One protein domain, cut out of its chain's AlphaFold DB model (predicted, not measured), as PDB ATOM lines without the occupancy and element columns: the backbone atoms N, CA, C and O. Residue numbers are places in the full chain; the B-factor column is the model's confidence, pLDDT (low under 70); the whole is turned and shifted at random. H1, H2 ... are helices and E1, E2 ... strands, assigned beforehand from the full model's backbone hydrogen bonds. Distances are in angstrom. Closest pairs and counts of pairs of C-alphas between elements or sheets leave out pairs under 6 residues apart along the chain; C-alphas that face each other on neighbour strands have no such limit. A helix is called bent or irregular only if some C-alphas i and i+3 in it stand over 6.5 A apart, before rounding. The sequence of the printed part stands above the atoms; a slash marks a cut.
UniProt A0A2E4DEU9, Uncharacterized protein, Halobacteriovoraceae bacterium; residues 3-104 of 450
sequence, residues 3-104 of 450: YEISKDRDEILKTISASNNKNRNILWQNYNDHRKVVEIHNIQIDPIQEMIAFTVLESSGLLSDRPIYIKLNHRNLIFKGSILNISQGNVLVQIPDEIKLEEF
ATOM      1  N   TYR A   3     107.063 114.406 134.016       90.94
ATOM      2  CA  TYR A   3     107.391 113.966 135.370       90.94
ATOM      3  C   TYR A   3     108.884 114.174 135.633       90.94
ATOM      4  O   TYR A   3     109.705 113.845 134.779       90.94
ATOM      5  N   GLU A   4     109.212 114.702 136.807       91.88
ATOM      6  CA  GLU A   4     110.564 114.797 137.360       91.88
ATOM      7  C   GLU A   4     110.759 113.662 138.378       91.88
ATOM      8  O   GLU A   4     109.833 113.340 139.125       91.88
ATOM      9  N   ILE A   5     111.930 113.022 138.384       94.06
ATOM     10  CA  ILE A   5     112.280 112.007 139.387       94.06
ATOM     11  C   ILE A   5     113.076 112.706 140.485       94.06
ATOM     12  O   ILE A   5     114.119 113.284 140.190       94.06
ATOM     13  N   SER A   6     112.607 112.618 141.726       92.06
ATOM     14  CA  SER A   6     113.370 113.055 142.894       92.06
ATOM     15  C   SER A   6     113.856 111.849 143.687       92.06
ATOM     16  O   SER A   6     113.102 110.901 143.915       92.06
ATOM     17  N   LYS A   7     115.130 111.905 144.077       93.25
ATOM     18  CA  LYS A   7     115.801 110.978 145.005       93.25
ATOM     19  C   LYS A   7     116.243 111.691 146.286       93.25
ATOM     20  O   LYS A   7     116.919 111.098 147.120       93.25
ATOM     21  N   ASP A   8     115.917 112.979 146.408       86.81
ATOM     22  CA  ASP A   8     116.253 113.766 147.584       86.81
ATOM     23  C   ASP A   8     115.324 113.377 148.732       86.81
ATOM     24  O   ASP A   8     114.101 113.526 148.649       86.81
ATOM     25  N   ARG A   9     115.909 112.850 149.807       86.12
ATOM     26  CA  ARG A   9     115.152 112.275 150.919       86.12
ATOM     27  C   ARG A   9     114.253 113.310 151.592       86.12
ATOM     28  O   ARG A   9     113.102 113.006 151.905       86.12
ATOM     29  N   ASP A  10     114.743 114.532 151.765       82.25
ATOM     30  CA  ASP A  10     113.979 115.601 152.404       82.25
ATOM     31  C   ASP A  10     112.804 116.055 151.527       82.25
ATOM     32  O   ASP A  10     111.688 116.230 152.031       82.25
ATOM     33  N   GLU A  11     112.995 116.180 150.207       88.94
ATOM     34  CA  GLU A  11     111.899 116.434 149.267       88.94
ATOM     35  C   GLU A  11     110.865 115.303 149.284       88.94
ATOM     36  O   GLU A  11     109.661 115.587 149.280       88.94
ATOM     37  N   ILE A  12     111.302 114.041 149.350       94.38
ATOM     38  CA  ILE A  12     110.409 112.879 149.426       94.38
ATOM     39  C   ILE A  12     109.506 112.982 150.655       94.38
ATOM     40  O   ILE A  12     108.277 113.016 150.523       94.38
ATOM     41  N   LEU A  13     110.098 113.118 151.843       93.06
ATOM     42  CA  LEU A  13     109.354 113.219 153.100       93.06
ATOM     43  C   LEU A  13     108.415 114.423 153.098       93.06
ATOM     44  O   LEU A  13     107.233 114.299 153.439       93.06
ATOM     45  N   LYS A  14     108.907 115.586 152.660       91.50
ATOM     46  CA  LYS A  14     108.129 116.825 152.605       91.50
ATOM     47  C   LYS A  14     106.940 116.713 151.656       91.50
ATOM     48  O   LYS A  14     105.848 117.169 151.993       91.50
ATOM     49  N   THR A  15     107.124 116.103 150.487       93.81
ATOM     50  CA  THR A  15     106.066 116.008 149.471       93.81
ATOM     51  C   THR A  15     104.987 115.000 149.866       93.81
ATOM     52  O   THR A  15     103.793 115.270 149.697       93.81
ATOM     53  N   ILE A  16     105.382 113.868 150.455       96.00
ATOM     54  CA  ILE A  16     104.436 112.887 151.002       96.00
ATOM     55  C   ILE A  16     103.670 113.511 152.178       96.00
ATOM     56  O   ILE A  16     102.440 113.473 152.188       96.00
ATOM     57  N   SER A  17     104.361 114.195 153.099       93.69
ATOM     58  CA  SER A  17     103.732 114.900 154.231       93.69
ATOM     59  C   SER A  17     102.705 115.934 153.764       93.69
ATOM     60  O   SER A  17     101.592 116.002 154.278       93.69
ATOM     61  N   ALA A  18     103.039 116.710 152.728       94.00
ATOM     62  CA  ALA A  18     102.169 117.740 152.160       94.00
ATOM     63  C   ALA A  18     100.965 117.188 151.364       94.00
ATOM     64  O   ALA A  18     100.159 117.968 150.836       94.00
ATOM     65  N   SER A  19     100.862 115.863 151.243       95.00
ATOM     66  CA  SER A  19      99.702 115.161 150.688       95.00
ATOM     67  C   SER A  19      98.673 114.774 151.748       95.00
ATOM     68  O   SER A  19      97.566 114.371 151.382       95.00
ATOM     69  N   ASN A  20      99.012 114.903 153.037       88.81
ATOM     70  CA  ASN A  20      98.079 114.629 154.120       88.81
ATOM     71  C   ASN A  20      96.900 115.618 154.040       88.81
ATOM     72  O   ASN A  20      97.107 116.813 153.817       88.81
ATOM     73  N   ASN A  21      95.666 115.126 154.176       77.06
ATOM     74  CA  ASN A  21      94.414 115.894 154.039       77.06
ATOM     75  C   ASN A  21      94.044 116.374 152.622       77.06
ATOM     76  O   ASN A  21      93.211 117.272 152.473       77.06
ATOM     77  N   LYS A  22      94.632 115.805 151.562       76.12
ATOM     78  CA  LYS A  22      94.192 116.080 150.185       76.12
ATOM     79  C   LYS A  22      93.271 114.981 149.666       76.12
ATOM     80  O   LYS A  22      93.601 113.803 149.732       76.12
ATOM     81  N   ASN A  23      92.159 115.389 149.058       82.94
ATOM     82  CA  ASN A  23      91.245 114.474 148.371       82.94
ATOM     83  C   ASN A  23      91.968 113.767 147.210       82.94
ATOM     84  O   ASN A  23      92.834 114.375 146.569       82.94
ATOM     85  N   ARG A  24      91.541 112.537 146.882       91.25
ATOM     86  CA  ARG A  24      92.002 111.734 145.726       91.25
ATOM     87  C   ARG A  24      93.408 111.131 145.838       91.25
ATOM     88  O   ARG A  24      94.049 110.888 144.813       91.25
ATOM     89  N   ASN A  25      93.886 110.873 147.051       97.12
ATOM     90  CA  ASN A  25      95.047 110.006 147.239       97.12
ATOM     91  C   ASN A  25      94.612 108.549 147.020       97.12
ATOM     92  O   ASN A  25      93.610 108.108 147.579       97.12
ATOM     93  N   ILE A  26      95.349 107.799 146.207       97.56
ATOM     94  CA  ILE A  26      95.018 106.406 145.898       97.56
ATOM     95  C   ILE A  26      96.260 105.530 145.976       97.56
ATOM     96  O   ILE A  26      97.364 105.958 145.636       97.56
ATOM     97  N   LEU A  27      96.063 104.272 146.347       97.62
ATOM     98  CA  LEU A  27      97.000 103.199 146.050       97.62
ATOM     99  C   LEU A  27      96.334 102.193 145.119       97.62
ATOM    100  O   LEU A  27      95.113 102.040 145.111       97.62
ATOM    101  N   TRP A  28      97.126 101.511 144.306       98.06
ATOM    102  CA  TRP A  28      96.635 100.403 143.506       98.06
ATOM    103  C   TRP A  28      97.644  99.269 143.424       98.06
ATOM    104  O   TRP A  28      98.857  99.473 143.507       98.06
ATOM    105  N   GLN A  29      97.114  98.071 143.212       97.94
ATOM    106  CA  GLN A  29      97.878  96.854 142.994       97.94
ATOM    107  C   GLN A  29      97.327  96.126 141.768       97.94
ATOM    108  O   GLN A  29      96.114  96.076 141.560       97.94
ATOM    109  N   ASN A  30      98.226  95.580 140.948       96.62
ATOM    110  CA  ASN A  30      97.857  94.769 139.791       96.62
ATOM    111  C   ASN A  30      98.022  93.281 140.141       96.62
ATOM    112  O   ASN A  30      99.092  92.862 140.593       96.62
ATOM    113  N   TYR A  31      96.982  92.481 139.914       93.12
ATOM    114  CA  TYR A  31      96.975  91.036 140.145       93.12
ATOM    115  C   TYR A  31      96.098  90.339 139.103       93.12
ATOM    116  O   TYR A  31      94.929  90.685 138.973       93.12
ATOM    117  N   ASN A  32      96.652  89.354 138.386       90.88
ATOM    118  CA  ASN A  32      95.953  88.554 137.368       90.88
ATOM    119  C   ASN A  32      95.124  89.412 136.396       90.88
ATOM    120  O   ASN A  32      93.919  89.227 136.283       90.88
ATOM    121  N   ASP A  33      95.760  90.410 135.777       92.38
ATOM    122  CA  ASP A  33      95.139  91.376 134.854       92.38
ATOM    123  C   ASP A  33      94.018  92.255 135.442       92.38
ATOM    124  O   ASP A  33      93.446  93.097 134.749       92.38
ATOM    125  N   HIS A  34      93.760  92.159 136.747       94.69
ATOM    126  CA  HIS A  34      92.875  93.057 137.472       94.69
ATOM    127  C   HIS A  34      93.670  94.125 138.225       94.69
ATOM    128  O   HIS A  34      94.705  93.863 138.842       94.69
ATOM    129  N   ARG A  35      93.156  95.357 138.203       96.94
ATOM    130  CA  ARG A  35      93.687  96.482 138.975       96.94
ATOM    131  C   ARG A  35      92.757  96.767 140.145       96.94
ATOM    132  O   ARG A  35      91.658  97.277 139.939       96.94
ATOM    133  N   LYS A  36      93.211  96.494 141.368       96.81
ATOM    134  CA  LYS A  36      92.512  96.922 142.586       96.81
ATOM    135  C   LYS A  36      92.985  98.321 142.961       96.81
ATOM    136  O   LYS A  36      94.181  98.524 143.152       96.81
ATOM    137  N   VAL A  37      92.062  99.277 143.040       97.19
ATOM    138  CA  VAL A  37      92.330 100.668 143.440       97.19
ATOM    139  C   VAL A  37      91.664 100.919 144.784       97.19
ATOM    140  O   VAL A  37      90.501 100.565 144.962       97.19
ATOM    141  N   VAL A  38      92.395 101.522 145.714       97.00
ATOM    142  CA  VAL A  38      91.934 101.809 147.071       97.00
ATOM    143  C   VAL A  38      92.232 103.269 147.405       97.00
ATOM    144  O   VAL A  38      93.314 103.775 147.100       97.00
ATOM    145  N   GLU A  39      91.273 103.956 148.019       96.50
ATOM    146  CA  GLU A  39      91.419 105.354 148.427       96.50
ATOM    147  C   GLU A  39      92.132 105.486 149.781       96.50
ATOM    148  O   GLU A  39      91.794 104.812 150.760       96.50
ATOM    149  N   ILE A  40      93.110 106.389 149.832       97.44
ATOM    150  CA  ILE A  40      93.905 106.708 151.018       97.44
ATOM    151  C   ILE A  40      93.268 107.902 151.727       97.44
ATOM    152  O   ILE A  40      93.179 108.992 151.165       97.44
ATOM    153  N   HIS A  41      92.879 107.697 152.980       95.00
ATOM    154  CA  HIS A  41      92.190 108.692 153.804       95.00
ATOM    155  C   HIS A  41      93.148 109.485 154.685       95.00
ATOM    156  O   HIS A  41      92.966 110.681 154.892       95.00
ATOM    157  N   ASN A  42      94.177 108.816 155.197       95.81
ATOM    158  CA  ASN A  42      95.143 109.409 156.106       95.81
ATOM    159  C   ASN A  42      96.544 108.890 155.790       95.81
ATOM    160  O   ASN A  42      96.707 107.739 155.372       95.81
ATOM    161  N   ILE A  43      97.539 109.755 155.985       97.44
ATOM    162  CA  ILE A  43      98.950 109.450 155.763       97.44
ATOM    163  C   ILE A  43      99.708 109.802 157.039       97.44
ATOM    164  O   ILE A  43      99.719 110.958 157.465       97.44
ATOM    165  N   GLN A  44     100.369 108.813 157.629       96.06
ATOM    166  CA  GLN A  44     101.296 109.004 158.740       96.06
ATOM    167  C   GLN A  44     102.680 108.536 158.305       96.06
ATOM    168  O   GLN A  44     102.815 107.479 157.696       96.06
ATOM    169  N   ILE A  45     103.706 109.333 158.584       94.00
ATOM    170  CA  ILE A  45     105.089 109.027 158.216       94.00
ATOM    171  C   ILE A  45     105.874 108.855 159.509       94.00
ATOM    172  O   ILE A  45     105.846 109.744 160.362       94.00
ATOM    173  N   ASP A  46     106.577 107.735 159.630       86.44
ATOM    174  CA  ASP A  46     107.576 107.496 160.664       86.44
ATOM    175  C   ASP A  46     108.969 107.565 160.015       86.44
ATOM    176  O   ASP A  46     109.431 106.587 159.417       86.44
ATOM    177  N   PRO A  47     109.648 108.726 160.077       76.94
ATOM    178  CA  PRO A  47     110.961 108.887 159.467       76.94
ATOM    179  C   PRO A  47     112.066 108.122 160.211       76.94
ATOM    180  O   PRO A  47     113.120 107.901 159.621       76.94
ATOM    181  N   ILE A  48     111.843 107.728 161.476       72.62
ATOM    182  CA  ILE A  48     112.816 106.976 162.283       72.62
ATOM    183  C   ILE A  48     112.822 105.515 161.839       72.62
ATOM    184  O   ILE A  48     113.887 104.932 161.658       72.62
ATOM    185  N   GLN A  49     111.638 104.933 161.642       76.50
ATOM    186  CA  GLN A  49     111.495 103.545 161.195       76.50
ATOM    187  C   GLN A  49     111.488 103.390 159.665       76.50
ATOM    188  O   GLN A  49     111.390 102.273 159.170       76.50
ATOM    189  N   GLU A  50     111.591 104.492 158.917       86.88
ATOM    190  CA  GLU A  50     111.518 104.542 157.451       86.88
ATOM    191  C   GLU A  50     110.215 103.974 156.863       86.88
ATOM    192  O   GLU A  50     110.206 103.318 155.816       86.88
ATOM    193  N   MET A  51     109.086 104.255 157.518       92.69
ATOM    194  CA  MET A  51     107.782 103.726 157.124       92.69
ATOM    195  C   MET A  51     106.732 104.814 156.896       92.69
ATOM    196  O   MET A  51     106.772 105.907 157.459       92.69
ATOM    197  N   ILE A  52     105.744 104.476 156.072       97.44
ATOM    198  CA  ILE A  52     104.543 105.256 155.800       97.44
ATOM    199  C   ILE A  52     103.341 104.362 156.096       97.44
ATOM    200  O   ILE A  52     103.211 103.276 155.530       97.44
ATOM    201  N   ALA A  53     102.448 104.823 156.963       97.75
ATOM    202  CA  ALA A  53     101.166 104.191 157.219       97.75
ATOM    203  C   ALA A  53     100.066 104.908 156.431       97.75
ATOM    204  O   ALA A  53      99.823 106.105 156.612       97.75
ATOM    205  N   PHE A  54      99.386 104.158 155.567       98.06
ATOM    206  CA  PHE A  54      98.204 104.614 154.845       98.06
ATOM    207  C   PHE A  54      96.950 104.022 155.470       98.06
ATOM    208  O   PHE A  54      96.780 102.803 155.459       98.06
ATOM    209  N   THR A  55      96.042 104.869 155.949       97.25
ATOM    210  CA  THR A  55      94.698 104.422 156.336       97.25
ATOM    211  C   THR A  55      93.808 104.384 155.098       97.25
ATOM    212  O   THR A  55      93.677 105.384 154.386       97.25
ATOM    213  N   VAL A  56      93.190 103.236 154.843       96.75
ATOM    214  CA  VAL A  56      92.343 102.947 153.684       96.75
ATOM    215  C   VAL A  56      91.009 102.335 154.112       96.75
ATOM    216  O   VAL A  56      90.941 101.631 155.117       96.75
ATOM    217  N   LEU A  57      89.946 102.564 153.333       91.12
ATOM    218  CA  LEU A  57      88.617 102.001 153.630       91.12
ATOM    219  C   LEU A  57      88.569 100.480 153.479       91.12
ATOM    220  O   LEU A  57      87.981  99.790 154.306       91.12
ATOM    221  N   GLU A  58      89.186  99.950 152.421       93.06
ATOM    222  CA  GLU A  58      89.127  98.528 152.102       93.06
ATOM    223  C   GLU A  58      90.516  97.999 151.733       93.06
ATOM    224  O   GLU A  58      91.005  98.175 150.619       93.06
ATOM    225  N   SER A  59      91.148  97.315 152.686       92.62
ATOM    226  CA  SER A  59      92.451  96.663 152.494       92.62
ATOM    227  C   SER A  59      92.345  95.197 152.054       92.62
ATOM    228  O   SER A  59      93.367  94.568 151.781       92.62
ATOM    229  N   SER A  60      91.126  94.649 151.962       91.12
ATOM    230  CA  SER A  60      90.881  93.265 151.537       91.12
ATOM    231  C   SER A  60      91.560  92.995 150.184       91.12
ATOM    232  O   SER A  60      91.579  93.856 149.311       91.12
ATOM    233  N   GLY A  61      92.153  91.823 149.971       91.88
ATOM    234  CA  GLY A  61      92.715  91.446 148.664       91.88
ATOM    235  C   GLY A  61      93.966  92.206 148.196       91.88
ATOM    236  O   GLY A  61      94.428  91.940 147.090       91.88
ATOM    237  N   LEU A  62      94.527  93.116 148.997       95.75
ATOM    238  CA  LEU A  62      95.911  93.552 148.807       95.75
ATOM    239  C   LEU A  62      96.849  92.427 149.264       95.75
ATOM    240  O   LEU A  62      96.650  91.838 150.326       95.75
ATOM    241  N   LEU A  63      97.868  92.131 148.463       95.69
ATOM    242  CA  LEU A  63      98.841  91.070 148.719       95.69
ATOM    243  C   LEU A  63     100.185  91.679 149.123       95.69
ATOM    244  O   LEU A  63     100.709  92.538 148.414       95.69
ATOM    245  N   SER A  64     100.745  91.254 150.256       95.00
ATOM    246  CA  SER A  64     101.982  91.824 150.809       95.00
ATOM    247  C   SER A  64     103.239  91.489 149.999       95.00
ATOM    248  O   SER A  64     104.197  92.254 150.007       95.00
ATOM    249  N   ASP A  65     103.230  90.381 149.261       93.88
ATOM    250  CA  ASP A  65     104.336  89.901 148.422       93.88
ATOM    251  C   ASP A  65     104.426  90.608 147.058       93.88
ATOM    252  O   ASP A  65     105.327  90.334 146.262       93.88
ATOM    253  N   ARG A  66     103.498  91.526 146.767       94.75
ATOM    254  CA  ARG A  66     103.434  92.245 145.495       94.75
ATOM    255  C   ARG A  66     103.611  93.744 145.683       94.75
ATOM    256  O   ARG A  66     103.108  94.323 146.645       94.75
ATOM    257  N   PRO A  67     104.262  94.420 144.723       96.94
ATOM    258  CA  PRO A  67     104.424  95.858 144.801       96.94
ATOM    259  C   PRO A  67     103.077  96.563 144.681       96.94
ATOM    260  O   PRO A  67     102.207  96.156 143.908       96.94
ATOM    261  N   ILE A  68     102.951  97.672 145.394       98.12
ATOM    262  CA  ILE A  68     101.866  98.629 145.213       98.12
ATOM    263  C   ILE A  68     102.385  99.880 144.526       98.12
ATOM    264  O   ILE A  68     103.578 100.191 144.538       98.12
ATOM    265  N   TYR A  69     101.467 100.617 143.935       98.38
ATOM    266  CA  TYR A  69     101.735 101.917 143.359       98.38
ATOM    267  C   TYR A  69     100.854 102.933 144.062       98.38
ATOM    268  O   TYR A  69      99.659 102.706 144.245       98.38
ATOM    269  N   ILE A  70     101.446 104.045 144.462       98.50
ATOM    270  CA  ILE A  70     100.774 105.091 145.217       98.50
ATOM    271  C   ILE A  70     100.760 106.340 144.348       98.50
ATOM    272  O   ILE A  70     101.788 106.710 143.780       98.50
ATOM    273  N   LYS A  71      99.599 106.989 144.241       97.81
ATOM    274  CA  LYS A  71      99.449 108.327 143.669       97.81
ATOM    275  C   LYS A  71      98.879 109.251 144.732       97.81
ATOM    276  O   LYS A  71      97.741 109.076 145.168       97.81
ATOM    277  N   LEU A  72      99.654 110.261 145.097       97.69
ATOM    278  CA  LEU A  72      99.231 111.320 145.996       97.69
ATOM    279  C   LEU A  72      98.933 112.592 145.202       97.69
ATOM    280  O   LEU A  72      99.563 112.897 144.188       97.69
ATOM    281  N   ASN A  73      97.941 113.346 145.653       94.25
ATOM    282  CA  ASN A  73      97.438 114.504 144.922       94.25
ATOM    283  C   ASN A  73      98.419 115.692 144.961       94.25
ATOM    284  O   ASN A  73      98.453 116.518 144.048       94.25
ATOM    285  N   HIS A  74      99.259 115.802 145.996       93.50
ATOM    286  CA  HIS A  74     100.268 116.857 146.037       93.50
ATOM    287  C   HIS A  74     101.303 116.645 144.924       93.50
ATOM    288  O   HIS A  74     101.992 115.629 144.900       93.50
ATOM    289  N   ARG A  75     101.408 117.609 143.999       91.88
ATOM    290  CA  ARG A  75     102.272 117.531 142.807       91.88
ATOM    291  C   ARG A  75     102.053 116.283 141.948       91.88
ATOM    292  O   ARG A  75     102.977 115.859 141.266       91.88
ATOM    293  N   ASN A  76     100.851 115.695 141.996       94.38
ATOM    294  CA  ASN A  76     100.548 114.420 141.338       94.38
ATOM    295  C   ASN A  76     101.677 113.389 141.543       94.38
ATOM    296  O   ASN A  76     102.103 112.725 140.597       94.38
ATOM    297  N   LEU A  77     102.180 113.317 142.781       96.12
ATOM    298  CA  LEU A  77     103.281 112.457 143.191       96.12
ATOM    299  C   LEU A  77     102.911 110.989 142.969       96.12
ATOM    300  O   LEU A  77     101.829 110.555 143.356       96.12
ATOM    301  N   ILE A  78     103.807 110.224 142.353       97.81
ATOM    302  CA  ILE A  78     103.641 108.796 142.082       97.81
ATOM    303  C   ILE A  78     104.901 108.055 142.516       97.81
ATOM    304  O   ILE A  78     106.008 108.454 142.161       97.81
ATOM    305  N   PHE A  79     104.743 106.936 143.215       98.25
ATOM    306  CA  PHE A  79     105.857 106.039 143.523       98.25
ATOM    307  C   PHE A  79     105.408 104.587 143.639       98.25
ATOM    308  O   PHE A  79     104.217 104.283 143.740       98.25
ATOM    309  N   LYS A  80     106.387 103.685 143.583       98.25
ATOM    310  CA  LYS A  80     106.209 102.252 143.812       98.25
ATOM    311  C   LYS A  80     106.629 101.948 145.249       98.25
ATOM    312  O   LYS A  80     107.700 102.375 145.660       98.25
ATOM    313  N   GLY A  81     105.790 101.235 145.989       96.94
ATOM    314  CA  GLY A  81     106.038 100.859 147.378       96.94
ATOM    315  C   GLY A  81     106.002  99.349 147.583       96.94
ATOM    316  O   GLY A  81     105.356  98.618 146.823       96.94
ATOM    317  N   SER A  82     106.674  98.902 148.639       95.81
ATOM    318  CA  SER A  82     106.621  97.528 149.144       95.81
ATOM    319  C   SER A  82     105.801  97.510 150.426       95.81
ATOM    320  O   SER A  82     106.072  98.292 151.339       95.81
ATOM    321  N   ILE A  83     104.784  96.649 150.487       97.19
ATOM    322  CA  ILE A  83     103.960  96.496 151.686       97.19
ATOM    323  C   ILE A  83     104.777  95.755 152.747       97.19
ATOM    324  O   ILE A  83     105.252  94.650 152.509       97.19
ATOM    325  N   LEU A  84     104.892  96.350 153.930       94.81
ATOM    326  CA  LEU A  84     105.513  95.735 155.103       94.81
ATOM    327  C   LEU A  84     104.479  94.976 155.940       94.81
ATOM    328  O   LEU A  84     104.753  93.888 156.436       94.81
ATOM    329  N   ASN A  85     103.277  95.542 156.090       96.62
ATOM    330  CA  ASN A  85     102.183  94.935 156.846       96.62
ATOM    331  C   ASN A  85     100.822  95.488 156.396       96.62
ATOM    332  O   ASN A  85     100.729  96.627 155.934       96.62
ATOM    333  N   ILE A  86      99.763  94.701 156.580       97.06
ATOM    334  CA  ILE A  86      98.371  95.109 156.371       97.06
ATOM    335  C   ILE A  86      97.584  94.728 157.623       97.06
ATOM    336  O   ILE A  86      97.464  93.548 157.949       97.06
ATOM    337  N   SER A  87      97.024  95.709 158.325       94.25
ATOM    338  CA  SER A  87      96.241  95.454 159.534       94.25
ATOM    339  C   SER A  87      95.135  96.488 159.718       94.25
ATOM    340  O   SER A  87      95.377  97.688 159.678       94.25
ATOM    341  N   GLN A  88      93.900  96.021 159.934       91.69
ATOM    342  CA  GLN A  88      92.759  96.858 160.349       91.69
ATOM    343  C   GLN A  88      92.565  98.136 159.504       91.69
ATOM    344  O   GLN A  88      92.367  99.222 160.041       91.69
ATOM    345  N   GLY A  89      92.649  98.024 158.174       94.19
ATOM    346  CA  GLY A  89      92.510  99.187 157.285       94.19
ATOM    347  C   GLY A  89      93.757 100.072 157.196       94.19
ATOM    348  O   GLY A  89      93.710 101.111 156.553       94.19
ATOM    349  N   ASN A  90      94.884  99.667 157.779       97.19
ATOM    350  CA  ASN A  90      96.175 100.316 157.594       97.19
ATOM    351  C   ASN A  90      97.078  99.470 156.698       97.19
ATOM    352  O   ASN A  90      97.186  98.254 156.864       97.19
ATOM    353  N   VAL A  91      97.743 100.133 155.758       97.88
ATOM    354  CA  VAL A  91      98.777  99.555 154.898       97.88
ATOM    355  C   VAL A  91     100.091 100.236 155.253       97.88
ATOM    356  O   VAL A  91     100.247 101.436 155.025       97.88
ATOM    357  N   LEU A  92     101.019  99.475 155.832       97.62
ATOM    358  CA  LEU A  92     102.371  99.935 156.136       97.62
ATOM    359  C   LEU A  92     103.269  99.701 154.926       97.62
ATOM    360  O   LEU A  92     103.301  98.602 154.373       97.62
ATOM    361  N   VAL A  93     103.998 100.733 154.525       97.62
ATOM    362  CA  VAL A  93     104.830 100.759 153.319       97.62
ATOM    363  C   VAL A  93     106.176 101.364 153.676       97.62
ATOM    364  O   VAL A  93     106.235 102.307 154.459       97.62
ATOM    365  N   GLN A  94     107.258 100.861 153.095       94.88
ATOM    366  CA  GLN A  94     108.565 101.508 153.228       94.88
ATOM    367  C   GLN A  94     108.574 102.882 152.529       94.88
ATOM    368  O   GLN A  94     107.925 103.060 151.491       94.88
ATOM    369  N   ILE A  95     109.311 103.854 153.074       94.81
ATOM    370  CA  ILE A  95     109.569 105.132 152.392       94.81
ATOM    371  C   ILE A  95     110.311 104.844 151.074       94.81
ATOM    372  O   ILE A  95     111.283 104.093 151.086       94.81
ATOM    373  N   PRO A  96     109.857 105.382 149.927       97.19
ATOM    374  CA  PRO A  96     110.477 105.077 148.643       97.19
ATOM    375  C   PRO A  96     111.840 105.764 148.491       97.19
ATOM    376  O   PRO A  96     112.004 106.908 148.908       97.19
ATOM    377  N   ASP A  97     112.769 105.107 147.793       94.81
ATOM    378  CA  ASP A  97     114.069 105.695 147.418       94.81
ATOM    379  C   ASP A  97     113.944 106.771 146.328       94.81
ATOM    380  O   ASP A  97     114.817 107.622 146.159       94.81
ATOM    381  N   GLU A  98     112.866 106.715 145.544       96.56
ATOM    382  CA  GLU A  98     112.579 107.689 144.499       96.56
ATOM    383  C   GLU A  98     111.078 107.924 144.330       96.56
ATOM    384  O   GLU A  98     110.245 107.024 144.472       96.56
ATOM    385  N   ILE A  99     110.732 109.150 143.959       97.81
ATOM    386  CA  ILE A  99     109.364 109.559 143.642       97.81
ATOM    387  C   ILE A  99     109.325 110.235 142.276       97.81
ATOM    388  O   ILE A  99     110.277 110.888 141.854       97.81
ATOM    389  N   LYS A 100     108.194 110.108 141.582       97.19
ATOM    390  CA  LYS A 100     107.881 110.873 140.374       97.19
ATOM    391  C   LYS A 100     106.935 112.001 140.728       97.19
ATOM    392  O   LYS A 100     105.876 111.761 141.294       97.19
ATOM    393  N   LEU A 101     107.296 113.217 140.361       95.12
ATOM    394  CA  LEU A 101     106.535 114.433 140.612       95.12
ATOM    395  C   LEU A 101     106.075 114.998 139.282       95.12
ATOM    396  O   LEU A 101     106.861 115.039 138.340       95.12
ATOM    397  N   GLU A 102     104.829 115.443 139.178       92.50
ATOM    398  CA  GLU A 102     104.427 116.212 138.007       92.50
ATOM    399  C   GLU A 102     105.176 117.547 137.991       92.50
ATOM    400  O   GLU A 102     105.229 118.291 138.978       92.50
ATOM    401  N   GLU A 103     105.783 117.820 136.843       86.88
ATOM    402  CA  GLU A 103     106.495 119.052 136.576       86.88
ATOM    403  C   GLU A 103     105.500 120.095 136.062       86.88
ATOM    404  O   GLU A 103     105.039 120.032 134.921       86.88
ATOM    405  N   PHE A 104     105.162 121.051 136.931       85.00
ATOM    406  CA  PHE A 104     104.310 122.191 136.584       85.00
ATOM    407  C   PHE A 104     105.094 123.362 135.995       85.00
ATOM    408  O   PHE A 104     104.493 124.349 135.571       85.00
TER     409      PHE A 104
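This is residues 3 to 104 of the 450 residues of an uncharacterized protein of Halobacteriovoraceae bacterium (UniProt A0A2E4DEU9). One sheet of seven strands curls like part of a barrel and folds back on itself, with E6, E5 and E2 facing E4, E8 and E7 across the long bent hinge strand E3. The helix H1 covers one end of this barrel-like body, and the small two-strand sheet of E1 and E9 lies beside H1 and along E6. The printed part has 102 residues, with one named helix and nine named strands in the order E1 H1 E2 E3 E4 E5 E6 E7 E8 E9, and is mostly strand. The larger sheet runs E6 E5 E2 E3 E4 E8 E7, and both sheets are antiparallel. The whole is compact and rounded, with a radius of gyration of the C-alphas of 12.7 A and spans of 33 by 30 by 24 A.

E1, residues 3 to 6, is antiparallel to E9, residues 99 to 103, with N 4 and O 101 2.8 A apart, within hydrogen-bond range. H1, residues 9 to 17, has each O i to N i+4 pair within hydrogen-bond range. H1 is on the larger sheet at a height over the sheet of 7.0 A, over none of its strands. E2, residues 26 to 31, and E3, residues 34 to 46, form a hairpin, with N 29 and O 36 3.0 A apart. The closest C-alphas of H1 and E3 are those of Ser 17 and Ile 45, 7.2 A apart. E3 bends by 79 degrees at residue 41; its residues 34 to 39 pair with E2 and its residues 40 to 46 with E4, residues 51 to 56. E2, E3 and E4 are a meander, each strand the antiparallel neighbour of the one before. With E5, residues 68 to 72, they make a Greek key, a meander whose first strand is also the antiparallel neighbour of the fourth; N 28 and O 69 are 2.8 A apart. E5 and E6, residues 77 to 81, form a hairpin, with N 70 and O 79 2.9 A apart. E6 runs on into E7, residues 83 to 87, at 88 degrees. E7 and E8, residues 90 to 94, form a hairpin, with N 84 and O 92 2.8 A apart, and N 54 of E4 is 2.9 A from O 91 of E8. The closest C-alphas of E6 and E9 are those of Leu 77 and Leu 101, 4.6 A apart.

E1 begins at C-alpha 3, (107.391, 113.966, 135.370). H1 is 12.2 A long, E2 16.5 A and E4 15.8 A. E3, the longest strand, spans 31.0 A from C-alpha 34 at (92.875, 93.057, 137.472) to C-alpha 46. E9 ends at C-alpha 103, (106.495, 119.052, 136.576).

The two C-alphas farthest apart are those of Gln 88 and Phe 104, 36.6 A. The printed part has no cut, and the link from E4 to E5, 11 residues, is long. The mean pLDDT of the printed part is 93.5, and no printed residue is under 70.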